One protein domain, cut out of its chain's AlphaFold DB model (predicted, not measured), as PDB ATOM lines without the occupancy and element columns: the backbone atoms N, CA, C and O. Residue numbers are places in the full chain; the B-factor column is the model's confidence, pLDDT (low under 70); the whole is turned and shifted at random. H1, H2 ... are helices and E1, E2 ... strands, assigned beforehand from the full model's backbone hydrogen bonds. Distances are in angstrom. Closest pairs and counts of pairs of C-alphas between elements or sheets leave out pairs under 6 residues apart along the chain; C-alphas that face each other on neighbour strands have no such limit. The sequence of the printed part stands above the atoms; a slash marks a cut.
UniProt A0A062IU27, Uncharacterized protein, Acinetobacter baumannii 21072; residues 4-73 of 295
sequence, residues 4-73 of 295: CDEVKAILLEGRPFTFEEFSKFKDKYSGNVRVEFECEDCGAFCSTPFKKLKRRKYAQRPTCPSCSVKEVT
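What this domain is: This is residues 4 to 73 of the 295 residues of an uncharacterized protein of Acinetobacter baumannii 21072 (UniProt A0A062IU27). A small hairpin of two strands, E1 and E2, forms the middle of an elongated domain, with the short helices H2 and H3 beside it and the helices H1 and H4 at the two far ends of the long axis. H4 is apart from the other named elements, while H1 comes near H2. The printed part has 70 residues, with four named helices and two named strands in the order H1, H2, E1, E2, H3, H4; the sheet has the order E1 - E2 and is antiparallel, and the class is mixed, helices and strands. The whole is compact, with a radius of gyration of the C-alphas of 11.9 A, and the C-alphas span 37 by 20 by 16 A.

Where its parts are: H1 is residues 5 to 13, 12.3 A from first to last C-alpha, and begins at C-alpha 5 at (238.987, 242.393, 243.880). H2, residues 19 to 25, is 9.8 A long. E1 is residues 34 to 38, 13.2 A long, beginning at C-alpha 34 at (246.187, 238.971, 227.240). E2, residues 45 to 49, is 13.7 A long. H3, residues 50 to 54, is 6.1 A long. H4, residues 65 to 73, is 12.1 A long and ends at C-alpha 73 at (243.641, 216.968, 215.717).

How they stand to each other: E1 and E2 form a hairpin of antiparallel neighbours, with 156 degrees between their N-to-C directions. N 35 and O 48 are within hydrogen-bond range at 2.8 A, and so are N 46 and O 37 at 2.8 A. Residues 17 to 18, before H2, pair in parallel with residues 35 to 36 of E1. The closest C-alphas of H2 and E1 are those of Phe 19 and Phe 37, 5.7 A apart. The closest C-alphas of E1 and H3 are those of Arg 34 and Phe 50, 5.6 A apart. H2 and H3 are close but not clearly touching, the closest C-alphas being those of Phe 22 and Phe 50 at 7.1 A. H1 and H2 are close but not clearly touching, the closest C-alphas being those of Val 7 and Phe 25 at 7.6 A; they run opposite ways at a steep tilt of 47 degrees. H4 is apart from E1, E2 and H3, among others. In H1, H2, H3 and H4 every O i to N i+4 pair is within hydrogen-bond range.

The domain as a whole: The two C-alphas farthest apart are those of Asp 5 and Thr 73, at 38.2 A. The printed part has no cut. The links from H1 to H2 and from E2 to H3 are tight, the latter with 0 residues between; the link from H3 to H4, with 10 residues, is short, and no link is long. The mean pLDDT of the printed part is 90.8, and no printed residue is under 70.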
ATOM      1  N   CYS A   4     235.972 239.812 241.086       84.69
ATOM      2  CA  CYS A   4     236.602 239.780 242.409       84.69
ATOM      3  C   CYS A   4     237.736 240.811 242.484       84.69
ATOM      4  O   CYS A   4     238.301 241.189 241.455       84.69
ATOM      5  N   ASP A   5     238.066 241.266 243.691       86.81
ATOM      6  CA  ASP A   5     238.987 242.393 243.880       86.81
ATOM      7  C   ASP A   5     240.393 242.109 243.338       86.81
ATOM      8  O   ASP A   5     240.999 242.993 242.741       86.81
ATOM      9  N   GLU A   6     240.841 240.851 243.381       88.06
ATOM     10  CA  GLU A   6     242.089 240.413 242.739       88.06
ATOM     11  C   GLU A   6     242.085 240.619 241.212       88.06
ATOM     12  O   GLU A   6     243.055 241.107 240.644       88.06
ATOM     13  N   VAL A   7     240.976 240.310 240.528       88.50
ATOM     14  CA  VAL A   7     240.862 240.537 239.077       88.50
ATOM     15  C   VAL A   7     240.796 242.034 238.784       88.50
ATOM     16  O   VAL A   7     241.385 242.483 237.807       88.50
ATOM     17  N   LYS A   8     240.109 242.826 239.620       89.00
ATOM     18  CA  LYS A   8     240.079 244.289 239.461       89.00
ATOM     19  C   LYS A   8     241.472 244.898 239.605       89.00
ATOM     20  O   LYS A   8     241.803 245.762 238.803       89.00
ATOM     21  N   ALA A   9     242.269 244.440 240.570       89.50
ATOM     22  CA  ALA A   9     243.639 244.906 240.770       89.50
ATOM     23  C   ALA A   9     244.494 244.679 239.513       89.50
ATOM     24  O   ALA A   9     245.049 245.634 238.979       89.50
ATOM     25  N   ILE A  10     244.471 243.465 238.949       89.44
ATOM     26  CA  ILE A  10     245.194 243.137 237.705       89.44
ATOM     27  C   ILE A  10     244.736 244.026 236.537       89.44
ATOM     28  O   ILE A  10     245.547 244.511 235.749       89.44
ATOM     29  N   LEU A  11     243.425 244.263 236.418       89.56
ATOM     30  CA  LEU A  11     242.882 245.132 235.371       89.56
ATOM     31  C   LEU A  11     243.304 246.600 235.542       89.56
ATOM     32  O   LEU A  11     243.521 247.271 234.536       89.56
ATOM     33  N   LEU A  12     243.416 247.088 236.781       91.44
ATOM     34  CA  LEU A  12     243.885 248.442 237.097       91.44
ATOM     35  C   LEU A  12     245.390 248.604 236.852       91.44
ATOM     36  O   LEU A  12     245.811 249.659 236.388       91.44
ATOM     37  N   GLU A  13     246.183 247.560 237.104       91.12
ATOM     38  CA  GLU A  13     247.617 247.514 236.781       91.12
ATOM     39  C   GLU A  13     247.883 247.548 235.266       91.12
ATOM     40  O   GLU A  13     248.976 247.909 234.834       91.12
ATOM     41  N   GLY A  14     246.902 247.166 234.440       89.94
ATOM     42  CA  GLY A  14     247.007 247.214 232.979       89.94
ATOM     43  C   GLY A  14     247.954 246.173 232.370       89.94
ATOM     44  O   GLY A  14     248.265 246.252 231.180       89.94
ATOM     45  N   ARG A  15     248.398 245.183 233.155       93.56
ATOM     46  CA  ARG A  15     249.305 244.120 232.700       93.56
ATOM     47  C   ARG A  15     248.563 242.876 232.179       93.56
ATOM     48  O   ARG A  15     247.386 242.671 232.488       93.56
ATOM     49  N   PRO A  16     249.236 242.009 231.403       94.94
ATOM     50  CA  PRO A  16     248.731 240.680 231.071       94.94
ATOM     51  C   PRO A  16     248.553 239.788 232.311       94.94
ATOM     52  O   PRO A  16     249.255 239.933 233.314       94.94
ATOM     53  N   PHE A  17     247.633 238.829 232.209       95.56
ATOM     54  CA  PHE A  17     247.522 237.717 233.155       95.56
ATOM     55  C   PHE A  17     248.668 236.726 232.923       95.56
ATOM     56  O   PHE A  17     249.026 236.455 231.773       95.56
ATOM     57  N   THR A  18     249.180 236.104 233.979       95.44
ATOM     58  CA  THR A  18     249.989 234.883 233.849       95.44
ATOM     59  C   THR A  18     249.090 233.673 233.578       95.44
ATOM     60  O   THR A  18     247.865 233.725 233.752       95.44
ATOM     61  N   PHE A  19     249.669 232.543 233.164       94.44
ATOM     62  CA  PHE A  19     248.890 231.308 233.015       94.44
ATOM     63  C   PHE A  19     248.289 230.808 234.340       94.44
ATOM     64  O   PHE A  19     247.181 230.265 234.357       94.44
ATOM     65  N   GLU A  20     248.989 231.008 235.457       94.12
ATOM     66  CA  GLU A  20     248.502 230.649 236.793       94.12
ATOM     67  C   GLU A  20     247.271 231.479 237.170       94.12
ATOM     68  O   GLU A  20     246.248 230.935 237.592       94.12
ATOM     69  N   GLU A  21     247.318 232.790 236.923       94.62
ATOM     70  CA  GLU A  21     246.179 233.684 237.138       94.62
ATOM     71  C   GLU A  21     245.020 233.344 236.194       94.62
ATOM     72  O   GLU A  21     243.860 233.325 236.610       94.62
ATOM     73  N   PHE A  22     245.309 233.000 234.933       94.19
ATOM     74  CA  PHE A  22     244.298 232.461 234.025       94.19
ATOM     75  C   PHE A  22     243.634 231.212 234.612       94.19
ATOM     76  O   PHE A  22     242.407 231.149 234.676       94.19
ATOM     77  N   SER A  23     244.419 230.252 235.097       92.25
ATOM     78  CA  SER A  23     243.911 229.010 235.684       92.25
ATOM     79  C   SER A  23     243.046 229.267 236.919       92.25
ATOM     80  O   SER A  23     241.989 228.647 237.061       92.25
ATOM     81  N   LYS A  24     243.442 230.234 237.756       92.88
ATOM     82  CA  LYS A  24     242.715 230.664 238.959       92.88
ATOM     83  C   LYS A  24     241.405 231.394 238.640       92.88
ATOM     84  O   LYS A  24     240.408 231.219 239.342       92.88
ATOM     85  N   PHE A  25     241.388 232.219 237.592       92.88
ATOM     86  CA  PHE A  25     240.278 233.137 237.306       92.88
ATOM     87  C   PHE A  25     239.442 232.771 236.076       92.88
ATOM     88  O   PHE A  25     238.497 233.501 235.760       92.88
ATOM     89  N   LYS A  26     239.723 231.655 235.388       90.06
ATOM     90  CA  LYS A  26     239.035 231.259 234.141       90.06
ATOM     91  C   LYS A  26     237.512 231.220 234.249       90.06
ATOM     92  O   LYS A  26     236.835 231.517 233.266       90.06
ATOM     93  N   ASP A  27     236.964 230.933 235.425       89.44
ATOM     94  CA  ASP A  27     235.515 230.867 235.658       89.44
ATOM     95  C   ASP A  27     234.907 232.204 236.107       89.44
ATOM     96  O   ASP A  27     233.700 232.406 235.996       89.44
ATOM     97  N   LYS A  28     235.746 233.153 236.532       88.62
ATOM     98  CA  LYS A  28     235.349 234.466 237.071       88.62
ATOM     99  C   LYS A  28     235.571 235.614 236.081       88.62
ATOM    100  O   LYS A  28     234.993 236.687 236.239       88.62
ATOM    101  N   TYR A  29     236.389 235.396 235.051       89.31
ATOM    102  CA  TYR A  29     236.731 236.384 234.032       89.31
ATOM    103  C   TYR A  29     236.600 235.806 232.612       89.31
ATOM    104  O   TYR A  29     236.806 234.619 232.365       89.31
ATOM    105  N   SER A  30     236.200 236.644 231.651       85.44
ATOM    106  CA  SER A  30     236.053 236.243 230.239       85.44
ATOM    107  C   SER A  30     236.340 237.372 229.240       85.44
ATOM    108  O   SER A  30     235.842 237.358 228.110       85.44
ATOM    109  N   GLY A  31     237.140 238.358 229.652       87.94
ATOM    110  CA  GLY A  31     237.498 239.501 228.816       87.94
ATOM    111  C   GLY A  31     238.618 239.217 227.810       87.94
ATOM    112  O   GLY A  31     239.033 238.078 227.586       87.94
ATOM    113  N   ASN A  32     239.090 240.283 227.165       90.50
ATOM    114  CA  ASN A  32     240.075 240.217 226.080       90.50
ATOM    115  C   ASN A  32     241.510 240.543 226.517       90.50
ATOM    116  O   ASN A  32     242.390 240.567 225.654       90.50
ATOM    117  N   VAL A  33     241.759 240.775 227.811       94.12
ATOM    118  CA  VAL A  33     243.124 240.987 228.318       94.12
ATOM    119  C   VAL A  33     243.984 239.772 227.972       94.12
ATOM    120  O   VAL A  33     243.488 238.645 227.884       94.12
ATOM    121  N   ARG A  34     245.255 240.017 227.660       95.56
ATOM    122  CA  ARG A  34     246.187 238.971 227.240       95.56
ATOM    123  C   ARG A  34     246.578 238.096 228.426       95.56
ATOM    124  O   ARG A  34     246.634 238.565 229.555       95.56
ATOM    125  N   VAL A  35     246.828 236.829 228.132       95.44
ATOM    126  CA  VAL A  35     247.488 235.867 229.005       95.44
ATOM    127  C   VAL A  35     248.843 235.579 228.378       95.44
ATOM    128  O   VAL A  35     248.889 235.184 227.204       95.44
ATOM    129  N   GLU A  36     249.904 235.793 229.141       96.88
ATOM    130  CA  GLU A  36     251.283 235.542 228.739       96.88
ATOM    131  C   GLU A  36     251.827 234.297 229.426       96.88
ATOM    132  O   GLU A  36     251.601 234.074 230.617       96.88
ATOM    133  N   PHE A  37     252.468 233.440 228.636       95.62
ATOM    134  CA  PHE A  37     252.973 232.148 229.084       95.62
ATOM    135  C   PHE A  37     253.982 231.571 228.095       95.62
ATOM    136  O   PHE A  37     253.940 231.868 226.900       95.62
ATOM    137  N   GLU A  38     254.852 230.698 228.583       96.62
ATOM    138  CA  GLU A  38     255.708 229.865 227.747       96.62
ATOM    139  C   GLU A  38     254.994 228.552 227.417       96.62
ATOM    140  O   GLU A  38     254.342 227.955 228.271       96.62
ATOM    141  N   CYS A  39     255.051 228.125 226.156       94.44
ATOM    142  CA  CYS A  39     254.426 226.879 225.740       94.44
ATOM    143  C   CYS A  39     255.187 225.670 226.294       94.44
ATOM    144  O   CYS A  39     256.302 225.416 225.852       94.44
ATOM    145  N   GLU A  40     254.547 224.846 227.119       93.56
ATOM    146  CA  GLU A  40     255.151 223.615 227.660       93.56
ATOM    147  C   GLU A  40     255.638 222.644 226.568       93.56
ATOM    148  O   GLU A  40     256.678 222.014 226.722       93.56
ATOM    149  N   ASP A  41     254.931 222.548 225.436       92.44
ATOM    150  CA  ASP A  41     255.278 221.580 224.381       92.44
ATOM    151  C   ASP A  41     256.436 222.023 223.463       92.44
ATOM    152  O   ASP A  41     257.037 221.189 222.788       92.44
ATOM    153  N   CYS A  42     256.705 223.327 223.328       94.38
ATOM    154  CA  CYS A  42     257.678 223.825 222.342       94.38
ATOM    155  C   CYS A  42     258.542 225.009 222.796       94.38
ATOM    156  O   CYS A  42     259.308 225.522 221.983       94.38
ATOM    157  N   GLY A  43     258.396 225.482 224.036       94.25
ATOM    158  CA  GLY A  43     259.152 226.609 224.598       94.25
ATOM    159  C   GLY A  43     258.807 227.983 224.008       94.25
ATOM    160  O   GLY A  43     259.422 228.989 224.342       94.25
ATOM    161  N   ALA A  44     257.837 228.076 223.094       95.00
ATOM    162  CA  ALA A  44     257.496 229.353 222.474       95.00
ATOM    163  C   ALA A  44     256.757 230.274 223.459       95.00
ATOM    164  O   ALA A  44     255.694 229.912 223.973       95.00
ATOM    165  N   PHE A  45     257.256 231.498 223.645       96.19
ATOM    166  CA  PHE A  45     256.539 232.540 224.379       96.19
ATOM    167  C   PHE A  45     255.267 232.964 223.629       96.19
ATOM    168  O   PHE A  45     255.287 233.251 222.429       96.19
ATOM    169  N   CYS A  46     254.138 232.988 224.333       94.50
ATOM    170  CA  CYS A  46     252.812 233.195 223.768       94.50
ATOM    171  C   CYS A  46     252.053 234.301 224.506       94.50
ATOM    172  O   CYS A  46     251.995 234.307 225.727       94.50
ATOM    173  N   SER A  47     251.358 235.162 223.751       94.75
ATOM    174  CA  SER A  47     250.438 236.177 224.289       94.75
ATOM    175  C   SER A  47     249.045 236.028 223.662       94.75
ATOM    176  O   SER A  47     248.772 236.465 222.536       94.75
ATOM    177  N   THR A  48     248.128 235.364 224.371       92.56
ATOM    178  CA  THR A  48     246.792 234.998 223.855       92.56
ATOM    179  C   THR A  48     245.684 235.725 224.619       92.56
ATOM    180  O   THR A  48     245.736 235.760 225.840       92.56
ATOM    181  N   PRO A  49     244.630 236.261 223.971       93.69
ATOM    182  CA  PRO A  49     243.494 236.828 224.698       93.69
ATOM    183  C   PRO A  49     242.841 235.795 225.626       93.69
ATOM    184  O   PRO A  49     242.542 234.683 225.182       93.69
ATOM    185  N   PHE A  50     242.547 236.178 226.868       94.12
ATOM    186  CA  PHE A  50     241.984 235.307 227.907       94.12
ATOM    187  C   PHE A  50     240.760 234.530 227.411       94.12
ATOM    188  O   PHE A  50     240.704 233.303 227.496       94.12
ATOM    189  N   LYS A  51     239.804 235.224 226.779       92.44
ATOM    190  CA  LYS A  51     238.615 234.605 226.169       92.44
ATOM    191  C   LYS A  51     238.942 233.551 225.106       92.44
ATOM    192  O   LYS A  51     238.216 232.567 224.989       92.44
ATOM    193  N   LYS A  52     239.998 233.745 224.306       90.06
ATOM    194  CA  LYS A  52     240.418 232.770 223.282       90.06
ATOM    195  C   LYS A  52     241.087 231.554 223.914       90.06
ATOM    196  O   LYS A  52     240.832 230.447 223.456       90.06
ATOM    197  N   LEU A  53     241.894 231.754 224.958       91.31
ATOM    198  CA  LEU A  53     242.522 230.663 225.702       91.31
ATOM    199  C   LEU A  53     241.463 229.808 226.416       91.31
ATOM    200  O   LEU A  53     241.456 228.593 226.253       91.31
ATOM    201  N   LYS A  54     240.477 230.447 227.066       90.19
ATOM    202  CA  LYS A  54     239.330 229.786 227.722       90.19
ATOM    203  C   LYS A  54     238.511 228.883 226.791       90.19
ATOM    204  O   LYS A  54     237.948 227.895 227.240       90.19
ATOM    205  N   ARG A  55     238.419 229.218 225.501       88.12
ATOM    206  CA  ARG A  55     237.646 228.447 224.506       88.12
ATOM    207  C   ARG A  55     238.349 227.177 224.019       88.12
ATOM    208  O   ARG A  55     237.745 226.422 223.261       88.12
ATOM    209  N   ARG A  56     239.614 226.952 224.379       86.94
ATOM    210  CA  ARG A  56     240.345 225.759 223.940       86.94
ATOM    211  C   ARG A  56     239.881 224.536 224.726       86.94
ATOM    212  O   ARG A  56     239.700 224.618 225.936       86.94
ATOM    213  N   LYS A  57     239.749 223.395 224.035       77.50
ATOM    214  CA  LYS A  57     239.352 222.106 224.636       77.50
ATOM    215  C   LYS A  57     240.297 221.698 225.780       77.50
ATOM    216  O   LYS A  57     239.834 221.166 226.780       77.50
ATOM    217  N   TYR A  58     241.584 222.044 225.671       73.81
ATOM    218  CA  TYR A  58     242.628 221.754 226.662       73.81
ATOM    219  C   TYR A  58     243.313 223.032 227.157       73.81
ATOM    220  O   TYR A  58     244.502 223.246 226.956       73.81
ATOM    221  N   ALA A  59     242.555 223.913 227.811       77.31
ATOM    222  CA  ALA A  59     243.100 225.124 228.434       77.31
ATOM    223  C   ALA A  59     243.735 224.874 229.822       77.31
ATOM    224  O   ALA A  59     243.937 225.820 230.572       77.31
ATOM    225  N   GLN A  60     243.984 223.620 230.211       79.81
ATOM    226  CA  GLN A  60     244.545 223.281 231.529       79.81
ATOM    227  C   GLN A  60     246.075 223.344 231.573       79.81
ATOM    228  O   GLN A  60     246.640 223.368 232.659       79.81
ATOM    229  N   ARG A  61     246.727 223.393 230.406       88.00
ATOM    230  CA  ARG A  61     248.178 223.525 230.260       88.00
ATOM    231  C   ARG A  61     248.516 224.737 229.383       88.00
ATOM    232  O   ARG A  61     247.754 225.022 228.444       88.00
ATOM    233  N   PRO A  62     249.615 225.457 229.653       91.06
ATOM    234  CA  PRO A  62     250.091 226.564 228.834       91.06
ATOM    235  C   PRO A  62     250.622 226.033 227.497       91.06
ATOM    236  O   PRO A  62     251.803 225.763 227.326       91.06
ATOM    237  N   THR A  63     249.737 225.875 226.513       91.81
ATOM    238  CA  THR A  63     250.092 225.425 225.157       91.81
ATOM    239  C   THR A  63     249.904 226.544 224.136       91.81
ATOM    240  O   THR A  63     248.964 227.343 224.213       91.81
ATOM    241  N   CYS A  64     250.784 226.643 223.140       91.56
ATOM    242  CA  CYS A  64     250.606 227.588 222.037       91.56
ATOM    243  C   CYS A  64     249.422 227.157 221.137       91.56
ATOM    244  O   CYS A  64     249.014 225.991 221.169       91.56
ATOM    245  N   PRO A  65     248.847 228.054 220.308       88.12
ATOM    246  CA  PRO A  65     247.755 227.691 219.400       88.12
ATOM    247  C   PRO A  65     248.086 226.489 218.506       88.12
ATOM    248  O   PRO A  65     247.249 225.610 218.326       88.12
ATOM    249  N   SER A  66     249.311 226.430 217.982       90.75
ATOM    250  CA  SER A  66     249.749 225.369 217.074       90.75
ATOM    251  C   SER A  66     249.827 224.009 217.769       90.75
ATOM    252  O   SER A  66     249.315 223.029 217.231       90.75
ATOM    253  N   CYS A  67     250.418 223.939 218.966       91.06
ATOM    254  CA  CYS A  67     250.512 222.696 219.738       91.06
ATOM    255  C   CYS A  67     249.135 222.241 220.236       91.06
ATOM    256  O   CYS A  67     248.789 221.074 220.077       91.06
ATOM    257  N   SER A  68     248.291 223.176 220.685       90.25
ATOM    258  CA  SER A  68     246.908 222.875 221.072       90.25
ATOM    259  C   SER A  68     246.085 222.310 219.906       90.25
ATOM    260  O   SER A  68     245.331 221.356 220.084       90.25
ATOM    261  N   VAL A  69     246.242 222.852 218.691       89.50
ATOM    262  CA  VAL A  69     245.587 222.297 217.496       89.50
ATOM    263  C   VAL A  69     246.134 220.908 217.173       89.50
ATOM    264  O   VAL A  69     245.338 220.006 216.930       89.50
ATOM    265  N   LYS A  70     247.458 220.699 217.210       89.50
ATOM    266  CA  LYS A  70     248.059 219.374 216.978       89.50
ATOM    267  C   LYS A  70     247.491 218.324 217.932       89.50
ATOM    268  O   LYS A  70     247.013 217.295 217.465       89.50
ATOM    269  N   GLU A  71     247.457 218.622 219.228       88.50
ATOM    270  CA  GLU A  71     246.871 217.751 220.251       88.50
ATOM    271  C   GLU A  71     245.405 217.433 219.929       88.50
ATOM    272  O   GLU A  71     245.043 216.265 219.809       88.50
ATOM    273  N   VAL A  72     244.574 218.446 219.660       88.75
ATOM    274  CA  VAL A  72     243.152 218.243 219.326       88.75
ATOM    275  C   VAL A  72     242.969 217.406 218.057       88.75
ATOM    276  O   VAL A  72     242.146 216.496 218.039       88.75
ATOM    277  N   THR A  73     243.735 217.688 217.000       88.75
ATOM    278  CA  THR A  73     243.641 216.968 215.717       88.75
ATOM    279  C   THR A  73     244.181 215.540 215.777       88.75
ATOM    280  O   THR A  73     243.825 214.713 214.938       88.75
TER     281      THR A  73